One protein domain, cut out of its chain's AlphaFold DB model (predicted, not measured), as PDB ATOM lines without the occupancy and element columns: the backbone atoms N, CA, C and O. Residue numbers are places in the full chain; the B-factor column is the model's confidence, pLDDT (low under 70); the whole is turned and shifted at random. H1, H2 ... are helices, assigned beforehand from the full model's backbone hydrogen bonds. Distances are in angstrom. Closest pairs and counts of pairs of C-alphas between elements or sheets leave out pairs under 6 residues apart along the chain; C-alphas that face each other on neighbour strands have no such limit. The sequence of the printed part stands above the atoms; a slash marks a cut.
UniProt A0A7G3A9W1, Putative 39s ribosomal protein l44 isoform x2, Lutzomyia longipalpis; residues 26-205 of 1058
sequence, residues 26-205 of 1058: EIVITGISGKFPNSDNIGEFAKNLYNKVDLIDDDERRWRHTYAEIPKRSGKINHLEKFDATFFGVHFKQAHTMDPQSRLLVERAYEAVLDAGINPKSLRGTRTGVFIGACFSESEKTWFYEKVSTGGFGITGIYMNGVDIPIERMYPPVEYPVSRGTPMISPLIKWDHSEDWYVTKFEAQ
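This is residues 26 to 205 of the 1058 residues of the protein "Putative 39s ribosomal protein l44 isoform x2" of Lutzomyia longipalpis (UniProt A0A7G3A9W1). With little regular structure, this is a body of long loops wound round one helix, H4, near the middle, with H2 and H3 beside it, H5 and H6 toward opposite ends and H1 off to one side. The 180 printed residues hold six named helices, H1 to H6 in order, and no named strand; the class is all helix, with 48 residues in named elements. It is compact, with a radius of gyration of the C-alphas of 18.4 A and spans of 55 by 44 by 33 A.

Start at H4, residues 100 to 115; H2, residues 85 to 88, is near it, with 6 pairs of C-alphas within 10 A. H3, residues 92 to 97, is close to H4 but not clearly touching, the closest C-alphas being Ala 95 and Arg 103, 7.9 A; their tilt is steep, 67 degrees, opposite ways. H5, residues 138 to 146, is likewise close to H3 but not clearly touching, at Trp 143 and Thr 97, whose C-alphas are 7.6 A apart. H6, residues 167 to 170, is close to H4 but not clearly touching, C-alphas 167 and 114 being closest at 7.8 A. H1, residues 42 to 50, touches no helix. Every O i to N i+4 pair is within hydrogen-bond range in H1 and H5, 11 of 12 in H4 and 1 of 2 in H3; H2 and H6 are too short for one.

Find C-alpha 100 at (67.751, 79.894, 112.026); from there H4 runs 22.3 A to C-alpha 115. H1 begins at C-alpha 42, (82.389, 74.637, 122.774), and spans 12.0 A; H5 spans 10.9 A.

The printed part has no cut; the links H1 to H2, H4 to H5 and H5 to H6 are long. Look for low confidence, pLDDT under 70, at 68 residues, among them 136 to 181.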
ATOM      1  N   GLU A  26      71.631  61.746 141.728       64.50
ATOM      2  CA  GLU A  26      72.811  62.469 141.258       64.50
ATOM      3  C   GLU A  26      72.602  62.894 139.799       64.50
ATOM      4  O   GLU A  26      72.548  62.070 138.884       64.50
ATOM      5  N   ILE A  27      72.463  64.203 139.572       73.06
ATOM      6  CA  ILE A  27      72.294  64.766 138.230       73.06
ATOM      7  C   ILE A  27      73.663  64.829 137.547       73.06
ATOM      8  O   ILE A  27      74.548  65.568 137.981       73.06
ATOM      9  N   VAL A  28      73.813  64.096 136.444       76.38
ATOM     10  CA  VAL A  28      75.034  64.058 135.630       76.38
ATOM     11  C   VAL A  28      74.781  64.743 134.286       76.38
ATOM     12  O   VAL A  28      73.797  64.450 133.612       76.38
ATOM     13  N   ILE A  29      75.681  65.640 133.878       84.00
ATOM     14  CA  ILE A  29      75.727  66.158 132.502       84.00
ATOM     15  C   ILE A  29      76.582  65.177 131.701       84.00
ATOM     16  O   ILE A  29      77.788  65.100 131.924       84.00
ATOM     17  N   THR A  30      75.952  64.393 130.827       83.69
ATOM     18  CA  THR A  30      76.623  63.316 130.082       83.69
ATOM     19  C   THR A  30      77.178  63.753 128.731       83.69
ATOM     20  O   THR A  30      78.164  63.172 128.300       83.69
ATOM     21  N   GLY A  31      76.603  64.782 128.101       87.94
ATOM     22  CA  GLY A  31      77.087  65.374 126.850       87.94
ATOM     23  C   GLY A  31      76.638  66.827 126.697       87.94
ATOM     24  O   GLY A  31      75.680  67.263 127.348       87.94
ATOM     25  N   ILE A  32      77.351  67.602 125.880       90.56
ATOM     26  CA  ILE A  32      77.129  69.042 125.712       90.56
ATOM     27  C   ILE A  32      77.508  69.524 124.300       90.56
ATOM     28  O   ILE A  32      78.548  69.165 123.752       90.56
ATOM     29  N   SER A  33      76.685  70.399 123.715       93.56
ATOM     30  CA  SER A  33      77.051  71.181 122.527       93.56
ATOM     31  C   SER A  33      76.456  72.595 122.570       93.56
ATOM     32  O   SER A  33      75.525  72.872 123.327       93.56
ATOM     33  N   GLY A  34      77.025  73.508 121.782       90.88
ATOM     34  CA  GLY A  34      76.618  74.905 121.685       90.88
ATOM     35  C   GLY A  34      77.450  75.687 120.666       90.88
ATOM     36  O   GLY A  34      78.639  75.417 120.491       90.88
ATOM     37  N   LYS A  35      76.812  76.673 120.024       90.25
ATOM     38  CA  LYS A  35      77.414  77.607 119.059       90.25
ATOM     39  C   LYS A  35      77.421  79.012 119.666       90.25
ATOM     40  O   LYS A  35      76.423  79.418 120.259       90.25
ATOM     41  N   PHE A  36      78.526  79.743 119.544       91.88
ATOM     42  CA  PHE A  36      78.756  81.005 120.260       91.88
ATOM     43  C   PHE A  36      79.261  82.106 119.311       91.88
ATOM     44  O   PHE A  36      79.624  81.821 118.168       91.88
ATOM     45  N   PRO A  37      79.287  83.382 119.745       90.19
ATOM     46  CA  PRO A  37      79.857  84.458 118.944       90.19
ATOM     47  C   PRO A  37      81.294  84.169 118.508       90.19
ATOM     48  O   PRO A  37      82.140  83.879 119.352       90.19
ATOM     49  N   ASN A  38      81.556  84.232 117.197       86.38
ATOM     50  CA  ASN A  38      82.856  83.920 116.591       86.38
ATOM     51  C   ASN A  38      83.490  82.597 117.118       86.38
ATOM     52  O   ASN A  38      84.698  82.526 117.350       86.38
ATOM     53  N   SER A  39      82.685  81.561 117.396       92.12
ATOM     54  CA  SER A  39      83.140  80.225 117.835       92.12
ATOM     55  C   SER A  39      82.096  79.161 117.489       92.12
ATOM     56  O   SER A  39      80.993  79.164 118.044       92.12
ATOM     57  N   ASP A  40      82.429  78.233 116.594       89.38
ATOM     58  CA  ASP A  40      81.447  77.311 116.011       89.38
ATOM     59  C   ASP A  40      81.135  76.096 116.908       89.38
ATOM     60  O   ASP A  40      80.142  75.405 116.692       89.38
ATOM     61  N   ASN A  41      81.932  75.872 117.959       90.50
ATOM     62  CA  ASN A  41      81.740  74.818 118.961       90.50
ATOM     63  C   ASN A  41      82.266  75.227 120.356       90.50
ATOM     64  O   ASN A  41      82.984  76.219 120.520       90.50
ATOM     65  N   ILE A  42      81.952  74.421 121.378       90.00
ATOM     66  CA  ILE A  42      82.389  74.637 122.774       90.00
ATOM     67  C   ILE A  42      83.917  74.604 122.926       90.00
ATOM     68  O   ILE A  42      84.460  75.346 123.744       90.00
ATOM     69  N   GLY A  43      84.625  73.774 122.153       88.81
ATOM     70  CA  GLY A  43      86.086  73.666 122.218       88.81
ATOM     71  C   GLY A  43      86.784  74.957 121.783       88.81
ATOM     72  O   GLY A  43      87.680  75.451 122.471       88.81
ATOM     73  N   GLU A  44      86.326  75.548 120.681       91.62
ATOM     74  CA  GLU A  44      86.752  76.868 120.211       91.62
ATOM     75  C   GLU A  44      86.378  77.974 121.188       91.62
ATOM     76  O   GLU A  44      87.238  78.778 121.542       91.62
ATOM     77  N   PHE A  45      85.138  77.983 121.684       93.19
ATOM     78  CA  PHE A  45      84.697  78.975 122.660       93.19
ATOM     79  C   PHE A  45      85.557  78.931 123.932       93.19
ATOM     80  O   PHE A  45      86.050  79.964 124.387       93.19
ATOM     81  N   ALA A  46      85.831  77.735 124.462       89.62
ATOM     82  CA  ALA A  46      86.723  77.543 125.601       89.62
ATOM     83  C   ALA A  46      88.150  78.024 125.291       89.62
ATOM     84  O   ALA A  46      88.730  78.773 126.077       89.62
ATOM     85  N   LYS A  47      88.712  77.662 124.130       91.75
ATOM     86  CA  LYS A  47      90.038  78.120 123.685       91.75
ATOM     87  C   LYS A  47      90.106  79.647 123.580       91.75
ATOM     88  O   LYS A  47      91.075  80.241 124.048       91.75
ATOM     89  N   ASN A  48      89.097  80.286 122.998       93.19
ATOM     90  CA  ASN A  48      89.022  81.737 122.853       93.19
ATOM     91  C   ASN A  48      88.896  82.428 124.218       93.19
ATOM     92  O   ASN A  48      89.628  83.380 124.493       93.19
ATOM     93  N   LEU A  49      88.069  81.886 125.117       91.44
ATOM     94  CA  LEU A  49      87.895  82.384 126.482       91.44
ATOM     95  C   LEU A  49      89.181  82.260 127.321       91.44
ATOM     96  O   LEU A  49      89.591  83.232 127.959       91.44
ATOM     97  N   TYR A  50      89.865  81.109 127.288       91.44
ATOM     98  CA  TYR A  50      91.141  80.913 127.991       91.44
ATOM     99  C   TYR A  50      92.257  81.819 127.447       91.44
ATOM    100  O   TYR A  50      93.074  82.317 128.224       91.44
ATOM    101  N   ASN A  51      92.255  82.094 126.139       94.06
ATOM    102  CA  ASN A  51      93.179  83.034 125.498       94.06
ATOM    103  C   ASN A  51      92.737  84.510 125.597       94.06
ATOM    104  O   ASN A  51      93.450  85.383 125.108       94.06
ATOM    105  N   LYS A  52      91.610  84.805 126.265       91.56
ATOM    106  CA  LYS A  52      91.051  86.159 126.462       91.56
ATOM    107  C   LYS A  52      90.771  86.911 125.153       91.56
ATOM    108  O   LYS A  52      90.945  88.127 125.087       91.56
ATOM    109  N   VAL A  53      90.346  86.187 124.120       92.19
ATOM    110  CA  VAL A  53      89.904  86.765 122.844       92.19
ATOM    111  C   VAL A  53      88.569  87.483 123.059       92.19
ATOM    112  O   VAL A  53      87.661  86.933 123.682       92.19
ATOM    113  N   ASP A  54      88.448  88.711 122.553       88.12
ATOM    114  CA  ASP A  54      87.177  89.440 122.527       88.12
ATOM    115  C   ASP A  54      86.329  88.923 121.354       88.12
ATOM    116  O   ASP A  54      86.756  88.975 120.203       88.12
ATOM    117  N   LEU A  55      85.150  88.377 121.662       89.75
ATOM    118  CA  LEU A  55      84.240  87.742 120.700       89.75
ATOM    119  C   LEU A  55      83.061  88.652 120.305       89.75
ATOM    120  O   LEU A  55      82.118  88.197 119.657       89.75
ATOM    121  N   ILE A  56      83.091  89.925 120.712       89.31
ATOM    122  CA  ILE A  56      82.061  90.927 120.428       89.31
ATOM    123  C   ILE A  56      82.621  91.924 119.408       89.31
ATOM    124  O   ILE A  56      83.630  92.574 119.668       89.31
ATOM    125  N   ASP A  57      81.950  92.126 118.279       83.88
ATOM    126  CA  ASP A  57      82.430  93.008 117.206       83.88
ATOM    127  C   ASP A  57      81.352  93.998 116.727       83.88
ATOM    128  O   ASP A  57      80.180  93.929 117.115       83.88
ATOM    129  N   ASP A  58      81.765  94.970 115.915       82.88
ATOM    130  CA  ASP A  58      80.928  95.990 115.275       82.88
ATOM    131  C   ASP A  58      80.594  95.673 113.805       82.88
ATOM    132  O   ASP A  58      80.094  96.526 113.081       82.88
ATOM    133  N   ASP A  59      80.778  94.425 113.375       77.31
ATOM    134  CA  ASP A  59      80.509  93.971 112.007       77.31
ATOM    135  C   ASP A  59      79.001  94.011 111.646       77.31
ATOM    136  O   ASP A  59      78.156  93.554 112.422       77.31
ATOM    137  N   GLU A  60      78.635  94.528 110.470       71.50
ATOM    138  CA  GLU A  60      77.239  94.737 110.036       71.50
ATOM    139  C   GLU A  60      76.589  93.492 109.384       71.50
ATOM    140  O   GLU A  60      75.626  93.611 108.628       71.50
ATOM    141  N   ARG A  61      77.075  92.273 109.685       70.25
ATOM    142  CA  ARG A  61      76.640  91.002 109.044       70.25
ATOM    143  C   ARG A  61      75.122  90.753 109.017       70.25
ATOM    144  O   ARG A  61      74.643  90.054 108.130       70.25
ATOM    145  N   ARG A  62      74.375  91.258 110.010       68.06
ATOM    146  CA  ARG A  62      72.927  91.001 110.199       68.06
ATOM    147  C   ARG A  62      72.079  92.271 110.323       68.06
ATOM    148  O   ARG A  62      70.946  92.289 109.845       68.06
ATOM    149  N   TRP A  63      72.634  93.326 110.917       69.94
ATOM    150  CA  TRP A  63      72.000  94.635 111.058       69.94
ATOM    151  C   TRP A  63      73.006  95.732 110.703       69.94
ATOM    152  O   TRP A  63      74.175  95.626 111.073       69.94
ATOM    153  N   ARG A  64      72.543  96.807 110.053       65.19
ATOM    154  CA  ARG A  64      73.344  98.023 109.831       65.19
ATOM    155  C   ARG A  64      73.208  98.982 111.015       65.19
ATOM    156  O   ARG A  64      72.107  99.150 111.544       65.19
ATOM    157  N   HIS A  65      74.273  99.696 111.379       67.44
ATOM    158  CA  HIS A  65      74.305 100.662 112.493       67.44
ATOM    159  C   HIS A  65      73.631 102.006 112.161       67.44
ATOM    160  O   HIS A  65      74.000 103.058 112.687       67.44
ATOM    161  N   THR A  66      72.637 101.995 111.271       58.75
ATOM    162  CA  THR A  66      71.878 103.179 110.841       58.75
ATOM    163  C   THR A  66      70.833 103.628 111.864       58.75
ATOM    164  O   THR A  66      70.368 104.766 111.789       58.75
ATOM    165  N   TYR A  67      70.484 102.775 112.832       56.03
ATOM    166  CA  TYR A  67      69.489 103.046 113.871       56.03
ATOM    167  C   TYR A  67      70.138 103.129 115.257       56.03
ATOM    168  O   TYR A  67      70.900 102.252 115.655       56.03
ATOM    169  N   ALA A  68      69.802 104.173 116.022       60.84
ATOM    170  CA  ALA A  68      70.401 104.444 117.335       60.84
ATOM    171  C   ALA A  68      70.038 103.417 118.429       60.84
ATOM    172  O   ALA A  68      70.683 103.384 119.474       60.84
ATOM    173  N   GLU A  69      69.013 102.599 118.191       63.44
ATOM    174  CA  GLU A  69      68.523 101.564 119.111       63.44
ATOM    175  C   GLU A  69      69.343 100.262 119.031       63.44
ATOM    176  O   GLU A  69      69.267  99.429 119.932       63.44
ATOM    177  N   ILE A  70      70.159 100.093 117.983       67.25
ATOM    178  CA  ILE A  70      70.971  98.893 117.758       67.25
ATOM    179  C   ILE A  70      72.330  99.053 118.466       67.25
ATOM    180  O   ILE A  70      73.061 100.012 118.190       67.25
ATOM    181  N   PRO A  71      72.723  98.136 119.375       74.69
ATOM    182  CA  PRO A  71      74.027  98.197 120.027       74.69
ATOM    183  C   PRO A  71      75.170  98.037 119.019       74.69
ATOM    184  O   PRO A  71      75.316  96.988 118.395       74.69
ATOM    185  N   LYS A  72      76.041  99.052 118.925       76.56
ATOM    186  CA  LYS A  72      77.174  99.070 117.977       76.56
ATOM    187  C   LYS A  72      78.135  97.887 118.092       76.56
ATOM    188  O   LYS A  72      78.820  97.582 117.130       76.56
ATOM    189  N   ARG A  73      78.227  97.253 119.263       85.00
ATOM    190  CA  ARG A  73      79.037  96.053 119.494       85.00
ATOM    191  C   ARG A  73      78.148  94.954 120.058       85.00
ATOM    192  O   ARG A  73      77.554  95.140 121.119       85.00
ATOM    193  N   SER A  74      78.071  93.823 119.364       84.12
ATOM    194  CA  SER A  74      77.286  92.655 119.777       84.12
ATOM    195  C   SER A  74      77.983  91.354 119.368       84.12
ATOM    196  O   SER A  74      78.797  91.330 118.446       84.12
ATOM    197  N   GLY A  75      77.709  90.272 120.096       86.50
ATOM    198  CA  GLY A  75      78.175  88.938 119.722       86.50
ATOM    199  C   GLY A  75      77.230  88.325 118.689       86.50
ATOM    200  O   GLY A  75      76.023  88.290 118.923       86.50
ATOM    201  N   LYS A  76      77.765  87.844 117.562       84.94
ATOM    202  CA  LYS A  76      76.989  87.292 116.438       84.94
ATOM    203  C   LYS A  76      77.405  85.850 116.179       84.94
ATOM    204  O   LYS A  76      78.596  85.561 116.100       84.94
ATOM    205  N   ILE A  77      76.429  84.952 116.062       87.62
ATOM    206  CA  ILE A  77      76.671  83.547 115.713       87.62
ATOM    207  C   ILE A  77      77.148  83.469 114.257       87.62
ATOM    208  O   ILE A  77      76.563  84.100 113.377       87.62
ATOM    209  N   ASN A  78      78.206  82.694 114.019       85.00
ATOM    210  CA  ASN A  78      78.728  82.407 112.684       85.00
ATOM    211  C   ASN A  78      77.749  81.544 111.882       85.00
ATOM    212  O   ASN A  78      77.072  80.685 112.452       85.00
ATOM    213  N   HIS A  79      77.762  81.692 110.558       84.88
ATOM    214  CA  HIS A  79      77.136  80.753 109.629       84.88
ATOM    215  C   HIS A  79      75.676  80.417 109.979       84.88
ATOM    216  O   HIS A  79      75.344  79.277 110.303       84.88
ATOM    217  N   LEU A  80      74.826  81.449 109.999       83.12
ATOM    218  CA  LEU A  80      73.381  81.355 110.278       83.12
ATOM    219  C   LEU A  80      72.600  80.795 109.079       83.12
ATOM    220  O   LEU A  80      71.494  80.278 109.229       83.12
ATOM    221  N   GLU A  81      73.191  80.936 107.896       84.06
ATOM    222  CA  GLU A  81      72.745  80.428 106.607       84.06
ATOM    223  C   GLU A  81      72.924  78.909 106.461       84.06
ATOM    224  O   GLU A  81      72.293  78.304 105.604       84.06
ATOM    225  N   LYS A  82      73.724  78.265 107.316       88.62
ATOM    226  CA  LYS A  82      74.077  76.846 107.182       88.62
ATOM    227  C   LYS A  82      73.169  75.912 107.986       88.62
ATOM    228  O   LYS A  82      72.844  76.196 109.138       88.62
ATOM    229  N   PHE A  83      72.775  74.796 107.364       90.31
ATOM    230  CA  PHE A  83      71.977  73.722 107.968       90.31
ATOM    231  C   PHE A  83      71.995  72.453 107.097       90.31
ATOM    232  O   PHE A  83      71.795  72.545 105.886       90.31
ATOM    233  N   ASP A  84      72.165  71.273 107.697       89.31
ATOM    234  CA  ASP A  84      72.126  69.983 106.981       89.31
ATOM    235  C   ASP A  84      70.684  69.458 106.822       89.31
ATOM    236  O   ASP A  84      70.216  68.559 107.529       89.31
ATOM    237  N   ALA A  85      69.933  70.064 105.899       82.44
ATOM    238  CA  ALA A  85      68.529  69.717 105.670       82.44
ATOM    239  C   ALA A  85      68.337  68.246 105.249       82.44
ATOM    240  O   ALA A  85      67.370  67.602 105.671       82.44
ATOM    241  N   THR A  86      69.276  67.707 104.464       82.06
ATOM    242  CA  THR A  86      69.246  66.329 103.956       82.06
ATOM    243  C   THR A  86      69.333  65.315 105.091       82.06
ATOM    244  O   THR A  86      68.509  64.398 105.142       82.06
ATOM    245  N   PHE A  87      70.256  65.495 106.043       82.25
ATOM    246  CA  PHE A  87      70.377  64.616 107.206       82.25
ATOM    247  C   PHE A  87      69.100  64.587 108.053       82.25
ATOM    248  O   PHE A  87      68.622  63.516 108.429       82.25
ATOM    249  N   PHE A  88      68.514  65.756 108.331       80.44
ATOM    250  CA  PHE A  88      67.298  65.845 109.144       80.44
ATOM    251  C   PHE A  88      66.016  65.446 108.393       80.44
ATOM    252  O   PHE A  88      64.958  65.357 109.016       80.44
ATOM    253  N   GLY A  89      66.091  65.162 107.086       74.81
ATOM    254  CA  GLY A  89      64.932  64.833 106.252       74.81
ATOM    255  C   GLY A  89      64.011  66.027 105.980       74.81
ATOM    256  O   GLY A  89      62.835  65.836 105.673       74.81
ATOM    257  N   VAL A  90      64.527  67.249 106.118       76.56
ATOM    258  CA  VAL A  90      63.774  68.490 105.932       76.56
ATOM    259  C   VAL A  90      63.710  68.820 104.444       76.56
ATOM    260  O   VAL A  90      64.728  68.970 103.777       76.56
ATOM    261  N   HIS A  91      62.499  68.967 103.910       73.44
ATOM    262  CA  HIS A  91      62.310  69.330 102.507       73.44
ATOM    263  C   HIS A  91      62.822  70.757 102.228       73.44
ATOM    264  O   HIS A  91      62.585  71.654 103.033       73.44
ATOM    265  N   PHE A  92      63.432  71.004 101.061       69.25
ATOM    266  CA  PHE A  92      64.029  72.301 100.679       69.25
ATOM    267  C   PHE A  92      63.140  73.519 101.009       69.25
ATOM    268  O   PHE A  92      63.585  74.472 101.646       69.25
ATOM    269  N   LYS A  93      61.843  73.466 100.660       64.62
ATOM    270  CA  LYS A  93      60.872  74.544 100.960       64.62
ATOM    271  C   LYS A  93      60.669  74.795 102.467       64.62
ATOM    272  O   LYS A  93      60.427  75.933 102.861       64.62
ATOM    273  N   GLN A  94      60.760  73.755 103.296       69.19
ATOM    274  CA  GLN A  94      60.686  73.856 104.757       69.19
ATOM    275  C   GLN A  94      62.008  74.401 105.313       69.19
ATOM    276  O   GLN A  94      61.990  75.387 106.039       69.19
ATOM    277  N   ALA A  95      63.158  73.856 104.899       74.56
ATOM    278  CA  ALA A  95      64.475  74.337 105.331       74.56
ATOM    279  C   ALA A  95      64.651  75.842 105.060       74.56
ATOM    280  O   ALA A  95      65.027  76.597 105.960       74.56
ATOM    281  N   HIS A  96      64.259  76.300 103.866       72.94
ATOM    282  CA  HIS A  96      64.292  77.706 103.457       72.94
ATOM    283  C   HIS A  96      63.384  78.632 104.296       72.94
ATOM    284  O   HIS A  96      63.682  79.818 104.417       72.94
ATOM    285  N   THR A  97      62.313  78.109 104.911       69.06
ATOM    286  CA  THR A  97      61.334  78.879 105.714       69.06
ATOM    287  C   THR A  97      61.449  78.673 107.232       69.06
ATOM    288  O   THR A  97      60.767  79.355 107.992       69.06
ATOM    289  N   MET A  98      62.328  77.781 107.701       74.56
ATOM    290  CA  MET A  98      62.614  77.583 109.129       74.56
ATOM    291  C   MET A  98      63.384  78.757 109.754       74.56
ATOM    292  O   MET A  98      64.321  79.284 109.153       74.56
ATOM    293  N   ASP A  99      63.072  79.096 111.011       76.62
ATOM    294  CA  ASP A  99      63.875  80.043 111.797       76.62
ATOM    295  C   ASP A  99      65.312  79.505 112.020       76.62
ATOM    296  O   ASP A  99      65.480  78.331 112.384       76.62
ATOM    297  N   PRO A 100      66.365  80.331 111.849       81.19
ATOM    298  CA  PRO A 100      67.751  79.894 112.026       81.19
ATOM    299  C   PRO A 100      68.076  79.330 113.416       81.19
ATOM    300  O   PRO A 100      68.930  78.451 113.522       81.19
ATOM    301  N   GLN A 101      67.400  79.768 114.486       82.56
ATOM    302  CA  GLN A 101      67.603  79.178 115.814       82.56
ATOM    303  C   GLN A 101      67.071  77.745 115.858       82.56
ATOM    304  O   GLN A 101      67.697  76.897 116.482       82.56
ATOM    305  N   SER A 102      65.966  77.451 115.165       82.00
ATOM    306  CA  SER A 102      65.420  76.090 115.063       82.00
ATOM    307  C   SER A 102      66.346  75.162 114.272       82.00
ATOM    308  O   SER A 102      66.580  74.033 114.707       82.00
ATOM    309  N   ARG A 103      66.929  75.648 113.162       86.19
ATOM    310  CA  ARG A 103      67.969  74.933 112.389       86.19
ATOM    311  C   ARG A 103      69.173  74.578 113.278       86.19
ATOM    312  O   ARG A 103      69.563  73.418 113.378       86.19
ATOM    313  N   LEU A 104      69.712  75.570 113.993       88.25
ATOM    314  CA  LEU A 104      70.850  75.386 114.899       88.25
ATOM    315  C   LEU A 104      70.513  74.491 116.101       88.25
ATOM    316  O   LEU A 104      71.348  73.685 116.507       88.25
ATOM    317  N   LEU A 105      69.313  74.616 116.676       87.62
ATOM    318  CA  LEU A 105      68.898  73.862 117.860       87.62
ATOM    319  C   LEU A 105      68.905  72.353 117.602       87.62
ATOM    320  O   LEU A 105      69.367  71.612 118.466       87.62
ATOM    321  N   VAL A 106      68.436  71.889 116.437       87.50
ATOM    322  CA  VAL A 106      68.408  70.444 116.150       87.50
ATOM    323  C   VAL A 106      69.791  69.858 115.878       87.50
ATOM    324  O   VAL A 106      70.072  68.777 116.391       87.50
ATOM    325  N   GLU A 107      70.682  70.580 115.190       89.75
ATOM    326  CA  GLU A 107      72.089  70.173 115.045       89.75
ATOM    327  C   GLU A 107      72.770  70.036 116.411       89.75
ATOM    328  O   GLU A 107      73.315  68.981 116.739       89.75
ATOM    329  N   ARG A 108      72.699  71.084 117.247       91.19
ATOM    330  CA  ARG A 108      73.357  71.097 118.563       91.19
ATOM    331  C   ARG A 108      72.728  70.088 119.531       91.19
ATOM    332  O   ARG A 108      73.442  69.496 120.337       91.19
ATOM    333  N   ALA A 109      71.415  69.851 119.452       90.00
ATOM    334  CA  ALA A 109      70.754  68.809 120.234       90.00
ATOM    335  C   ALA A 109      71.228  67.409 119.818       90.00
ATOM    336  O   ALA A 109      71.523  66.590 120.685       90.00
ATOM    337  N   TYR A 110      71.352  67.143 118.513       89.38
ATOM    338  CA  TYR A 110      71.855  65.865 118.009       89.38
ATOM    339  C   TYR A 110      73.318  65.644 118.423       89.38
ATOM    340  O   TYR A 110      73.653  64.588 118.959       89.38
ATOM    341  N   GLU A 111      74.169  66.666 118.286       90.06
ATOM    342  CA  GLU A 111      75.552  66.643 118.772       90.06
ATOM    343  C   GLU A 111      75.657  66.373 120.271       90.06
ATOM    344  O   GLU A 111      76.485  65.565 120.662       90.06
ATOM    345  N   ALA A 112      74.835  67.005 121.115       90.75
ATOM    346  CA  ALA A 112      74.884  66.787 122.562       90.75
ATOM    347  C   ALA A 112      74.486  65.349 122.957       90.75
ATOM    348  O   ALA A 112      75.017  64.807 123.925       90.75
ATOM    349  N   VAL A 113      73.583  64.711 122.200       88.62
ATOM    350  CA  VAL A 113      73.230  63.292 122.392       88.62
ATOM    351  C   VAL A 113      74.351  62.361 121.910       88.62
ATOM    352  O   VAL A 113      74.663  61.385 122.595       88.62
ATOM    353  N   LEU A 114      75.000  62.679 120.784       86.06
ATOM    354  CA  LEU A 114      76.179  61.946 120.303       86.06
ATOM    355  C   LEU A 114      77.396  62.110 121.231       86.06
ATOM    356  O   LEU A 114      78.112  61.143 121.463       86.06
ATOM    357  N   ASP A 115      77.601  63.301 121.794       87.19
ATOM    358  CA  ASP A 115      78.654  63.622 122.767       87.19
ATOM    359  C   ASP A 115      78.480  62.849 124.078       87.19
ATOM    360  O   ASP A 115      79.457  62.414 124.679       87.19
ATOM    361  N   ALA A 116      77.230  62.575 124.462       85.50
ATOM    362  CA  ALA A 116      76.929  61.654 125.550       85.50
ATOM    363  C   ALA A 116      77.258  60.184 125.218       85.50
ATOM    364  O   ALA A 116      77.273  59.359 126.128       85.50
ATOM    365  N   GLY A 117      77.495  59.826 123.951       81.62
ATOM    366  CA  GLY A 117      77.674  58.441 123.503       81.62
ATOM    367  C   GLY A 117      76.362  57.661 123.349       81.62
ATOM    368  O   GLY A 117      76.376  56.431 123.330       81.62
ATOM    369  N   ILE A 118      75.215  58.345 123.254       82.12
ATOM    370  CA  ILE A 118      73.888  57.719 123.175       82.12
ATOM    371  C   ILE A 118      73.408  57.699 121.720       82.12
ATOM    372  O   ILE A 118      73.422  58.726 121.051       82.12
ATOM    373  N   ASN A 119      72.911  56.557 121.224       79.88
ATOM    374  CA  ASN A 119      72.236  56.517 119.917       79.88
ATOM    375  C   ASN A 119      70.920  57.323 119.997       79.88
ATOM    376  O   ASN A 119      70.032  56.929 120.756       79.88
ATOM    377  N   PRO A 120      70.717  58.397 119.209       77.12
ATOM    378  CA  PRO A 120      69.501  59.213 119.292       77.12
ATOM    379  C   PRO A 120      68.199  58.425 119.066       77.12
ATOM    380  O   PRO A 120      67.151  58.800 119.596       77.12
ATOM    381  N   LYS A 121      68.247  57.291 118.349       74.12
ATOM    382  CA  LYS A 121      67.100  56.380 118.214       74.12
ATOM    383  C   LYS A 121      66.747  55.663 119.516       74.12
ATOM    384  O   LYS A 121      65.563  55.429 119.746       74.12
ATOM    385  N   SER A 122      67.719  55.327 120.370       78.06
ATOM    386  CA  SER A 122      67.462  54.590 121.617       78.06
ATOM    387  C   SER A 122      66.708  55.430 122.648       78.06
ATOM    388  O   SER A 122      65.974  54.877 123.462       78.06
ATOM    389  N   LEU A 123      66.774  56.764 122.555       79.75
ATOM    390  CA  LEU A 123      65.944  57.673 123.351       79.75
ATOM    391  C   LEU A 123      64.446  57.574 122.997       79.75
ATOM    392  O   LEU A 123      63.588  57.858 123.840       79.75
ATOM    393  N   ARG A 124      64.089  57.145 121.776       75.62
ATOM    394  CA  ARG A 124      62.700  57.117 121.294       75.62
ATOM    395  C   ARG A 124      61.864  56.087 122.058       75.62
ATOM    396  O   ARG A 124      61.935  54.888 121.820       75.62
ATOM    397  N   GLY A 125      60.975  56.580 122.921       75.56
ATOM    398  CA  GLY A 125      60.054  55.747 123.705       75.56
ATOM    399  C   GLY A 125      60.556  55.374 125.103       75.56
ATOM    400  O   GLY A 125      59.869  54.622 125.798       75.56
ATOM    401  N   THR A 126      61.699  55.920 125.521       85.62
ATOM    402  CA  THR A 126      62.186  55.875 126.910       85.62
ATOM    403  C   THR A 126      61.566  57.002 127.754       85.62
ATOM    404  O   THR A 126      60.729  57.773 127.275       85.62
ATOM    405  N   ARG A 127      61.959  57.111 129.030       83.88
ATOM    406  CA  ARG A 127      61.501  58.154 129.970       83.88
ATOM    407  C   ARG A 127      62.291  59.474 129.851       83.88
ATOM    408  O   ARG A 127      62.524  60.137 130.858       83.88
ATOM    409  N   THR A 128      62.694  59.866 128.645       86.19
ATOM    410  CA  THR A 128      63.423  61.122 128.398       86.19
ATOM    411  C   THR A 128      62.470  62.317 128.337       86.19
ATOM    412  O   THR A 128      61.499  62.311 127.579       86.19
ATOM    413  N   GLY A 129      62.754  63.355 129.128       83.50
ATOM    414  CA  GLY A 129      62.101  64.663 129.037       83.50
ATOM    415  C   GLY A 129      62.929  65.636 128.199       83.50
ATOM    416  O   GLY A 129      64.153  65.634 128.291       83.50
ATOM    417  N   VAL A 130      62.264  66.472 127.402       85.56
ATOM    418  CA  VAL A 130      62.894  67.544 126.617       85.56
ATOM    419  C   VAL A 130      62.327  68.874 127.098       85.56
ATOM    420  O   VAL A 130      61.112  69.040 127.161       85.56
ATOM    421  N   PHE A 131      63.210  69.811 127.439       85.50
ATOM    422  CA  PHE A 131      62.859  71.145 127.917       85.50
ATOM    423  C   PHE A 131      63.566  72.171 127.032       85.50
ATOM    424  O   PHE A 131      64.787  72.131 126.904       85.50
ATOM    425  N   ILE A 132      62.802  73.068 126.409       83.25
ATOM    426  CA  ILE A 132      63.318  74.084 125.486       83.25
ATOM    427  C   ILE A 132      62.949  75.457 126.040       83.25
ATOM    428  O   ILE A 132      61.778  75.734 126.293       83.25
ATOM    429  N   GLY A 133      63.952  76.314 126.223       80.25
ATOM    430  CA  GLY A 133      63.746  77.748 126.394       80.25
ATOM    431  C   GLY A 133      63.773  78.409 125.023       80.25
ATOM    432  O   GLY A 133      64.829  78.457 124.403       80.25
ATOM    433  N   ALA A 134      62.624  78.893 124.558       73.62
ATOM    434  CA  ALA A 134      62.496  79.653 123.318       73.62
ATOM    435  C   ALA A 134      62.144  81.116 123.627       73.62
ATOM    436  O   ALA A 134      61.506  81.415 124.639       73.62
ATOM    437  N   CYS A 135      62.546  82.021 122.743       70.69
ATOM    438  CA  CYS A 135      62.175  83.430 122.778       70.69
ATOM    439  C   CYS A 135      61.900  83.913 121.355       70.69
ATOM    440  O   CYS A 135      62.569  83.462 120.425       70.69
ATOM    441  N   PHE A 136      60.946  84.836 121.209       63.59
ATOM    442  CA  PHE A 136      60.554  85.348 119.900       63.59
ATOM    443  C   PHE A 136      61.735  85.973 119.156       63.59
ATOM    444  O   PHE A 136      62.410  86.868 119.671       63.59
ATOM    445  N   SER A 137      61.946  85.506 117.934       65.38
ATOM    446  CA  SER A 137      62.961  85.996 117.010       65.38
ATOM    447  C   SER A 137      62.400  87.123 116.134       65.38
ATOM    448  O   SER A 137      61.236  87.142 115.735       65.38
ATOM    449  N   GLU A 138      63.248  88.086 115.787       63.47
ATOM    450  CA  GLU A 138      62.918  89.098 114.774       63.47
ATOM    451  C   GLU A 138      62.650  88.467 113.391       63.47
ATOM    452  O   GLU A 138      61.872  89.000 112.607       63.47
ATOM    453  N   SER A 139      63.257  87.308 113.103       61.22
ATOM    454  CA  SER A 139      63.031  86.553 111.870       61.22
ATOM    455  C   SER A 139      61.667  85.857 111.898       61.22
ATOM    456  O   SER A 139      60.968  85.868 110.887       61.22
ATOM    457  N   GLU A 140      61.239  85.342 113.055       61.19
ATOM    458  CA  GLU A 140      59.873  84.845 113.276       61.19
ATOM    459  C   GLU A 140      58.831  85.945 113.045       61.19
ATOM    460  O   GLU A 140      57.814  85.684 112.407       61.19
ATOM    461  N   LYS A 141      59.092  87.198 113.463       59.78
ATOM    462  CA  LYS A 141      58.187  88.320 113.146       59.78
ATOM    463  C   LYS A 141      57.971  88.452 111.636       59.78
ATOM    464  O   LYS A 141      56.830  88.585 111.195       59.78
ATOM    465  N   THR A 142      59.042  88.383 110.848       57.78
ATOM    466  CA  THR A 142      58.934  88.463 109.389       57.78
ATOM    467  C   THR A 142      58.152  87.281 108.818       57.78
ATOM    468  O   THR A 142      57.264  87.503 108.005       57.78
ATOM    469  N   TRP A 143      58.409  86.046 109.256       55.34
ATOM    470  CA  TRP A 143      57.720  84.855 108.734       55.34
ATOM    471  C   TRP A 143      56.261  84.690 109.192       55.34
ATOM    472  O   TRP A 143      55.479  84.067 108.479       55.34
ATOM    473  N   PHE A 144      55.882  85.231 110.354       52.56
ATOM    474  CA  PHE A 144      54.516  85.123 110.882       52.56
ATOM    475  C   PHE A 144      53.624  86.333 110.578       52.56
ATOM    476  O   PHE A 144      52.410  86.161 110.506       52.56
ATOM    477  N   TYR A 145      54.186  87.537 110.401       47.66
ATOM    478  CA  TYR A 145      53.392  88.774 110.312       47.66
ATOM    479  C   TYR A 145      53.647  89.647 109.071       47.66
ATOM    480  O   TYR A 145      52.819  90.508 108.792       47.66
ATOM    481  N   GLU A 146      54.754  89.478 108.334       46.00
ATOM    482  CA  GLU A 146      55.119  90.383 107.216       46.00
ATOM    483  C   GLU A 146      55.249  89.662 105.865       46.00
ATOM    484  O   GLU A 146      54.809  90.171 104.839       46.00
ATOM    485  N   LYS A 147      55.809  88.450 105.861       46.66
ATOM    486  CA  LYS A 147      55.808  87.508 104.741       46.66
ATOM    487  C   LYS A 147      54.920  86.326 105.112       46.66
ATOM    488  O   LYS A 147      55.425  85.310 105.587       46.66
ATOM    489  N   VAL A 148      53.618  86.428 104.838       41.78
ATOM    490  CA  VAL A 148      52.717  85.261 104.840       41.78
ATOM    491  C   VAL A 148      53.097  84.368 103.655       41.78
ATOM    492  O   VAL A 148      52.495  84.402 102.586       41.78
ATOM    493  N   SER A 149      54.168  83.593 103.826       41.78
ATOM    494  CA  SER A 149      54.596  82.613 102.837       41.78
ATOM    495  C   SER A 149      53.525  81.531 102.742       41.78
ATOM    496  O   SER A 149      53.298  80.770 103.684       41.78
ATOM    497  N   THR A 150      52.893  81.445 101.575       43.47
ATOM    498  CA  THR A 150      51.776  80.554 101.210       43.47
ATOM    499  C   THR A 150      52.101  79.051 101.246       43.47
ATOM    500  O   THR A 150      51.353  78.238 100.713       43.47
ATOM    501  N   GLY A 151      53.205  78.648 101.884       45.03
ATOM    502  CA  GLY A 151      53.605  77.253 102.054       45.03
ATOM    503  C   GLY A 151      53.155  76.589 103.361       45.03
ATOM    504  O   GLY A 151      53.219  75.370 103.443       45.03
ATOM    505  N   GLY A 152      52.778  77.336 104.407       49.53
ATOM    506  CA  GLY A 152      52.400  76.774 105.723       49.53
ATOM    507  C   GLY A 152      53.528  76.081 106.518       49.53
ATOM    508  O   GLY A 152      53.379  75.817 107.710       49.53
ATOM    509  N   PHE A 153      54.687  75.830 105.899       51.75
ATOM    510  CA  PHE A 153      55.793  75.062 106.480       51.75
ATOM    511  C   PHE A 153      56.528  75.741 107.649       51.75
ATOM    512  O   PHE A 153      57.167  75.038 108.431       51.75
ATOM    513  N   GLY A 154      56.396  77.058 107.842       49.44
ATOM    514  CA  GLY A 154      57.080  77.792 108.922       49.44
ATOM    515  C   GLY A 154      56.708  77.349 110.348       49.44
ATOM    516  O   GLY A 154      57.485  77.562 111.272       49.44
ATOM    517  N   ILE A 155      55.552  76.692 110.527       53.12
ATOM    518  CA  ILE A 155      55.100  76.098 111.806       53.12
ATOM    519  C   ILE A 155      55.294  74.567 111.818       53.12
ATOM    520  O   ILE A 155      55.207  73.922 112.864       53.12
ATOM    521  N   THR A 156      55.571  73.944 110.666       51.91
ATOM    522  CA  THR A 156      55.669  72.481 110.584       51.91
ATOM    523  C   THR A 156      56.919  71.969 111.292       51.91
ATOM    524  O   THR A 156      58.049  72.309 110.937       51.91
ATOM    525  N   GLY A 157      56.708  71.119 112.300       50.47
ATOM    526  CA  GLY A 157      57.787  70.445 113.011       50.47
ATOM    527  C   GLY A 157      58.621  69.545 112.092       50.47
ATOM    528  O   GLY A 157      58.152  69.048 111.068       50.47
ATOM    529  N   ILE A 158      59.872  69.315 112.483       50.47
ATOM    530  CA  ILE A 158      60.819  68.494 111.723       50.47
ATOM    531  C   ILE A 158      60.470  67.012 111.893       50.47
ATOM    532  O   ILE A 158      60.477  66.486 113.011       50.47
ATOM    533  N   TYR A 159      60.212  66.315 110.786       42.09
ATOM    534  CA  TYR A 159      60.085  64.860 110.788       42.09
ATOM    535  C   TYR A 159      61.468  64.220 110.629       42.09
ATOM    536  O   TYR A 159      61.977  64.086 109.522       42.09
ATOM    537  N   MET A 160      62.079  63.815 111.746       48.66
ATOM    538  CA  MET A 160      63.407  63.196 111.724       48.66
ATOM    539  C   MET A 160      63.416  61.859 110.969       48.66
ATOM    540  O   MET A 160      62.945  60.836 111.483       48.66
ATOM    541  N   ASN A 161      64.063  61.838 109.804       46.19
ATOM    542  CA  ASN A 161      64.528  60.600 109.186       46.19
ATOM    543  C   ASN A 161      65.753  60.088 109.953       46.19
ATOM    544  O   ASN A 161      66.866  60.572 109.796       46.19
ATOM    545  N   GLY A 162      65.539  59.103 110.827       47.31
ATOM    546  CA  GLY A 162      66.607  58.540 111.648       47.31
ATOM    547  C   GLY A 162      67.610  57.721 110.831       47.31
ATOM    548  O   GLY A 162      67.448  56.502 110.712       47.31
ATOM    549  N   VAL A 163      68.676  58.360 110.352       48.84
ATOM    550  CA  VAL A 163      69.908  57.677 109.928       48.84
ATOM    551  C   VAL A 163      70.473  56.910 111.131       48.84
ATOM    552  O   VAL A 163      70.467  57.419 112.252       48.84
ATOM    553  N   ASP A 164      70.899  55.660 110.933       49.88
ATOM    554  CA  ASP A 164      71.610  54.913 111.979       49.88
ATOM    555  C   ASP A 164      73.107  55.167 111.859       49.88
ATOM    556  O   ASP A 164      73.765  54.638 110.962       49.88
ATOM    557  N   ILE A 165      73.640  55.983 112.762       57.31
ATOM    558  CA  ILE A 165      75.083  56.083 112.958       57.31
ATOM    559  C   ILE A 165      75.439  55.013 113.997       57.31
ATOM    560  O   ILE A 165      74.972  55.109 115.134       57.31
ATOM    561  N   PRO A 166      76.241  53.988 113.654       59.62
ATOM    562  CA  PRO A 166      76.639  52.961 114.605       59.62
ATOM    563  C   PRO A 166      77.693  53.534 115.564       59.62
ATOM    564  O   PRO A 166      78.891  53.329 115.372       59.62
ATOM    565  N   ILE A 167      77.244  54.272 116.586       60.66
ATOM    566  CA  ILE A 167      78.105  54.931 117.589       60.66
ATOM    567  C   ILE A 167      79.052  53.923 118.240       60.66
ATOM    568  O   ILE A 167      80.224  54.229 118.404       60.66
ATOM    569  N   GLU A 168      78.583  52.697 118.477       65.44
ATOM    570  CA  GLU A 168      79.354  51.543 118.970       65.44
ATOM    571  C   GLU A 168      80.631  51.242 118.153       65.44
ATOM    572  O   GLU A 168      81.554  50.606 118.655       65.44
ATOM    573  N   ARG A 169      80.702  51.683 116.885       66.38
ATOM    574  CA  ARG A 169      81.892  51.572 116.018       66.38
ATOM    575  C   ARG A 169      82.784  52.816 116.035       66.38
ATOM    576  O   ARG A 169      83.919  52.738 115.579       66.38
ATOM    577  N   MET A 170      82.268  53.957 116.490       60.16
ATOM    578  CA  MET A 170      83.009  55.219 116.615       60.16
ATOM    579  C   MET A 170      83.585  55.417 118.021       60.16
ATOM    580  O   MET A 170      84.653  56.007 118.156       60.16
ATOM    581  N   TYR A 171      82.904  54.910 119.050       60.69
ATOM    582  CA  TYR A 171      83.346  54.921 120.441       60.69
ATOM    583  C   TYR A 171      82.826  53.671 121.174       60.69
ATOM    584  O   TYR A 171      81.704  53.236 120.900       60.69
ATOM    585  N   PRO A 172      83.599  53.077 122.105       61.38
ATOM    586  CA  PRO A 172      83.108  51.982 122.940       61.38
ATOM    587  C   PRO A 172      81.899  52.420 123.790       61.38
ATOM    588  O   PRO A 172      81.799  53.603 124.131       61.38
ATOM    589  N   PRO A 173      80.998  51.489 124.164       59.06
ATOM    590  CA  PRO A 173      79.861  51.791 125.027       59.06
ATOM    591  C   PRO A 173      80.330  52.397 126.354       59.06
ATOM    592  O   PRO A 173      81.256  51.899 126.996       59.06
ATOM    593  N   VAL A 174      79.692  53.499 126.741       60.84
ATOM    594  CA  VAL A 174      80.137  54.358 127.838       60.84
ATOM    595  C   VAL A 174      79.332  54.064 129.101       60.84
ATOM    596  O   VAL A 174      78.134  54.337 129.155       60.84
ATOM    597  N   GLU A 175      79.991  53.551 130.141       63.94
ATOM    598  CA  GLU A 175      79.408  53.495 131.483       63.94
ATOM    599  C   GLU A 175      79.525  54.863 132.172       63.94
ATOM    600  O   GLU A 175      80.581  55.500 132.167       63.94
ATOM    601  N   TYR A 176      78.426  55.332 132.768       66.06
ATOM    602  CA  TYR A 176      78.397  56.590 133.513       66.06
ATOM    603  C   TYR A 176      78.633  56.358 135.014       66.06
ATOM    604  O   TYR A 176      78.125  55.376 135.557       66.06
ATOM    605  N   PRO A 177      79.299  57.291 135.721       64.88
ATOM    606  CA  PRO A 177      79.814  58.573 135.232       64.88
ATOM    607  C   PRO A 177      81.157  58.453 134.491       64.88
ATOM    608  O   PRO A 177      82.070  57.761 134.933       64.88
ATOM    609  N   VAL A 178      81.304  59.209 133.398       63.91
ATOM    610  CA  VAL A 178      82.561  59.286 132.636       63.91
ATOM    611  C   VAL A 178      83.699  59.923 133.435       63.91
ATOM    612  O   VAL A 178      83.494  60.786 134.293       63.91
ATOM    613  N   SER A 179      84.932  59.538 133.099       65.38
ATOM    614  CA  SER A 179      86.130  60.166 133.656       65.38
ATOM    615  C   SER A 179      86.178  61.666 133.327       65.38
ATOM    616  O   SER A 179      85.826  62.092 132.228       65.38
ATOM    617  N   ARG A 180      86.713  62.486 134.241       59.28
ATOM    618  CA  ARG A 180      86.886  63.938 134.014       59.28
ATOM    619  C   ARG A 180      87.893  64.294 132.905       59.28
ATOM    620  O   ARG A 180      88.057  65.473 132.612       59.28
ATOM    621  N   GLY A 181      88.599  63.305 132.353       62.62
ATOM    622  CA  GLY A 181      89.542  63.463 131.246       62.62
ATOM    623  C   GLY A 181      89.002  63.001 129.891       62.62
ATOM    624  O   GLY A 181      89.723  63.117 128.903       62.62
ATOM    625  N   THR A 182      87.773  62.474 129.825       70.62
ATOM    626  CA  THR A 182      87.170  62.019 128.566       70.62
ATOM    627  C   THR A 182      86.955  63.224 127.634       70.62
ATOM    628  O   THR A 182      86.295  64.184 128.040       70.62
ATOM    629  N   PRO A 183      87.525  63.233 126.413       72.44
ATOM    630  CA  PRO A 183      87.380  64.352 125.488       72.44
ATOM    631  C   PRO A 183      85.968  64.399 124.892       72.44
ATOM    632  O   PRO A 183      85.399  63.361 124.565       72.44
ATOM    633  N   MET A 184      85.434  65.610 124.702       77.25
ATOM    634  CA  MET A 184      84.162  65.823 123.999       77.25
ATOM    635  C   MET A 184      84.278  65.398 122.530       77.25
ATOM    636  O   MET A 184      85.271  65.702 121.861       77.25
ATOM    637  N   ILE A 185      83.231  64.753 122.028       82.44
ATOM    638  CA  ILE A 185      83.049  64.376 120.625       82.44
ATOM    639  C   ILE A 185      82.292  65.484 119.876       82.44
ATOM    640  O   ILE A 185      82.510  65.638 118.674       82.44
ATOM    641  N   SER A 186      81.487  66.320 120.551       86.06
ATOM    642  CA  SER A 186      80.731  67.406 119.898       86.06
ATOM    643  C   SER A 186      81.560  68.334 118.989       86.06
ATOM    644  O   SER A 186      81.072  68.641 117.905       86.06
ATOM    645  N   PRO A 187      82.824  68.716 119.295       85.69
ATOM    646  CA  PRO A 187      83.637  69.549 118.397       85.69
ATOM    647  C   PRO A 187      84.189  68.812 117.162       85.69
ATOM    648  O   PRO A 187      84.776  69.444 116.286       85.69
ATOM    649  N   LEU A 188      84.081  67.480 117.118       83.81
ATOM    650  CA  LEU A 188      84.553  66.639 116.012       83.81
ATOM    651  C   LEU A 188      83.447  66.343 114.991       83.81
ATOM    652  O   LEU A 188      83.750  65.962 113.859       83.81
ATOM    653  N   ILE A 189      82.183  66.517 115.385       85.31
ATOM    654  CA  ILE A 189      81.021  66.344 114.514       85.31
ATOM    655  C   ILE A 189      80.995  67.491 113.500       85.31
ATOM    656  O   ILE A 189      81.225  68.653 113.836       85.31
ATOM    657  N   LYS A 190      80.737  67.151 112.237       85.94
ATOM    658  CA  LYS A 190      80.597  68.104 111.136       85.94
ATOM    659  C   LYS A 190      79.365  67.753 110.322       85.94
ATOM    660  O   LYS A 190      79.122  66.580 110.050       85.94
ATOM    661  N   TRP A 191      78.640  68.790 109.940       88.38
ATOM    662  CA  TRP A 191      77.419  68.737 109.148       88.38
ATOM    663  C   TRP A 191      77.717  69.040 107.683       88.38
ATOM    664  O   TRP A 191      78.712  69.715 107.388       88.38
ATOM    665  N   ASP A 192      76.869  68.573 106.765       85.56
ATOM    666  CA  ASP A 192      76.947  69.017 105.377       85.56
ATOM    667  C   ASP A 192      76.389  70.442 105.259       85.56
ATOM    668  O   ASP A 192      75.185  70.690 105.216       85.56
ATOM    669  N   HIS A 193      77.309  71.404 105.260       89.81
ATOM    670  CA  HIS A 193      77.044  72.835 105.114       89.81
ATOM    671  C   HIS A 193      77.392  73.336 103.699       89.81
ATOM    672  O   HIS A 193      77.763  74.497 103.517       89.81
ATOM    673  N   SER A 194      77.298  72.459 102.691       80.12
ATOM    674  CA  SER A 194      77.497  72.816 101.279       80.12
ATOM    675  C   SER A 194      76.437  73.787 100.747       80.12
ATOM    676  O   SER A 194      76.786  74.694  99.995       80.12
ATOM    677  N   GLU A 195      75.181  73.655 101.179       76.06
ATOM    678  CA  GLU A 195      74.075  74.540 100.792       76.06
ATOM    679  C   GLU A 195      73.940  75.765 101.720       76.06
ATOM    680  O   GLU A 195      74.331  75.736 102.891       76.06
ATOM    681  N   ASP A 196      73.380  76.851 101.177       77.62
ATOM    682  CA  ASP A 196      73.042  78.083 101.895       77.62
ATOM    683  C   ASP A 196      71.525  78.291 101.936       77.62
ATOM    684  O   ASP A 196      70.835  78.277 100.915       77.62
ATOM    685  N   TRP A 197      71.000  78.518 103.137       75.50
ATOM    686  CA  TRP A 197      69.582  78.726 103.404       75.50
ATOM    687  C   TRP A 197      69.299  80.185 103.710       75.50
ATOM    688  O   TRP A 197      70.039  80.844 104.442       75.50
ATOM    689  N   TYR A 198      68.161  80.681 103.223       66.31
ATOM    690  CA  TYR A 198      67.766  82.063 103.454       66.31
ATOM    691  C   TYR A 198      67.698  82.392 104.953       66.31
ATOM    692  O   TYR A 198      67.132  81.649 105.765       66.31
ATOM    693  N   VAL A 199      68.285  83.534 105.299       67.12
ATOM    694  CA  VAL A 199      68.244  84.163 106.619       67.12
ATOM    695  C   VAL A 199      67.717  85.570 106.410       67.12
ATOM    696  O   VAL A 199      68.224  86.304 105.562       67.12
ATOM    697  N   THR A 200      66.717  85.966 107.195       60.44
ATOM    698  CA  THR A 200      66.150  87.312 107.123       60.44
ATOM    699  C   THR A 200      67.206  88.359 107.494       60.44
ATOM    700  O   THR A 200      67.494  88.573 108.671       60.44
ATOM    701  N   LYS A 201      67.769  89.028 106.483       54.56
ATOM    702  CA  LYS A 201      68.554  90.260 106.635       54.56
ATOM    703  C   LYS A 201      67.563  91.410 106.843       54.56
ATOM    704  O   LYS A 201      66.701  91.631 105.994       54.56
ATOM    705  N   PHE A 202      67.641  92.121 107.971       49.78
ATOM    706  CA  PHE A 202      66.663  93.167 108.294       49.78
ATOM    707  C   PHE A 202      67.002  94.493 107.597       49.78
ATOM    708  O   PHE A 202      67.526  95.432 108.200       49.78
ATOM    709  N   GLU A 203      66.670  94.588 106.310       47.25
ATOM    710  CA  GLU A 203      66.462  95.881 105.662       47.25
ATOM    711  C   GLU A 203      65.002  96.297 105.849       47.25
ATOM    712  O   GLU A 203      64.115  95.827 105.141       47.25
ATOM    713  N   ALA A 204      64.740  97.183 106.817       39.03
ATOM    714  CA  ALA A 204      63.411  97.760 107.002       39.03
ATOM    715  C   ALA A 204      62.928  98.387 105.682       39.03
ATOM    716  O   ALA A 204      63.528  99.358 105.202       39.03
ATOM    717  N   GLN A 205      61.862  97.829 105.100       40.00
ATOM    718  CA  GLN A 205      61.352  98.250 103.800       40.00
ATOM    719  C   GLN A 205      60.913  99.717 103.898       40.00
ATOM    720  O   GLN A 205      59.951 100.069 104.582       40.00
TER     721      GLN A 205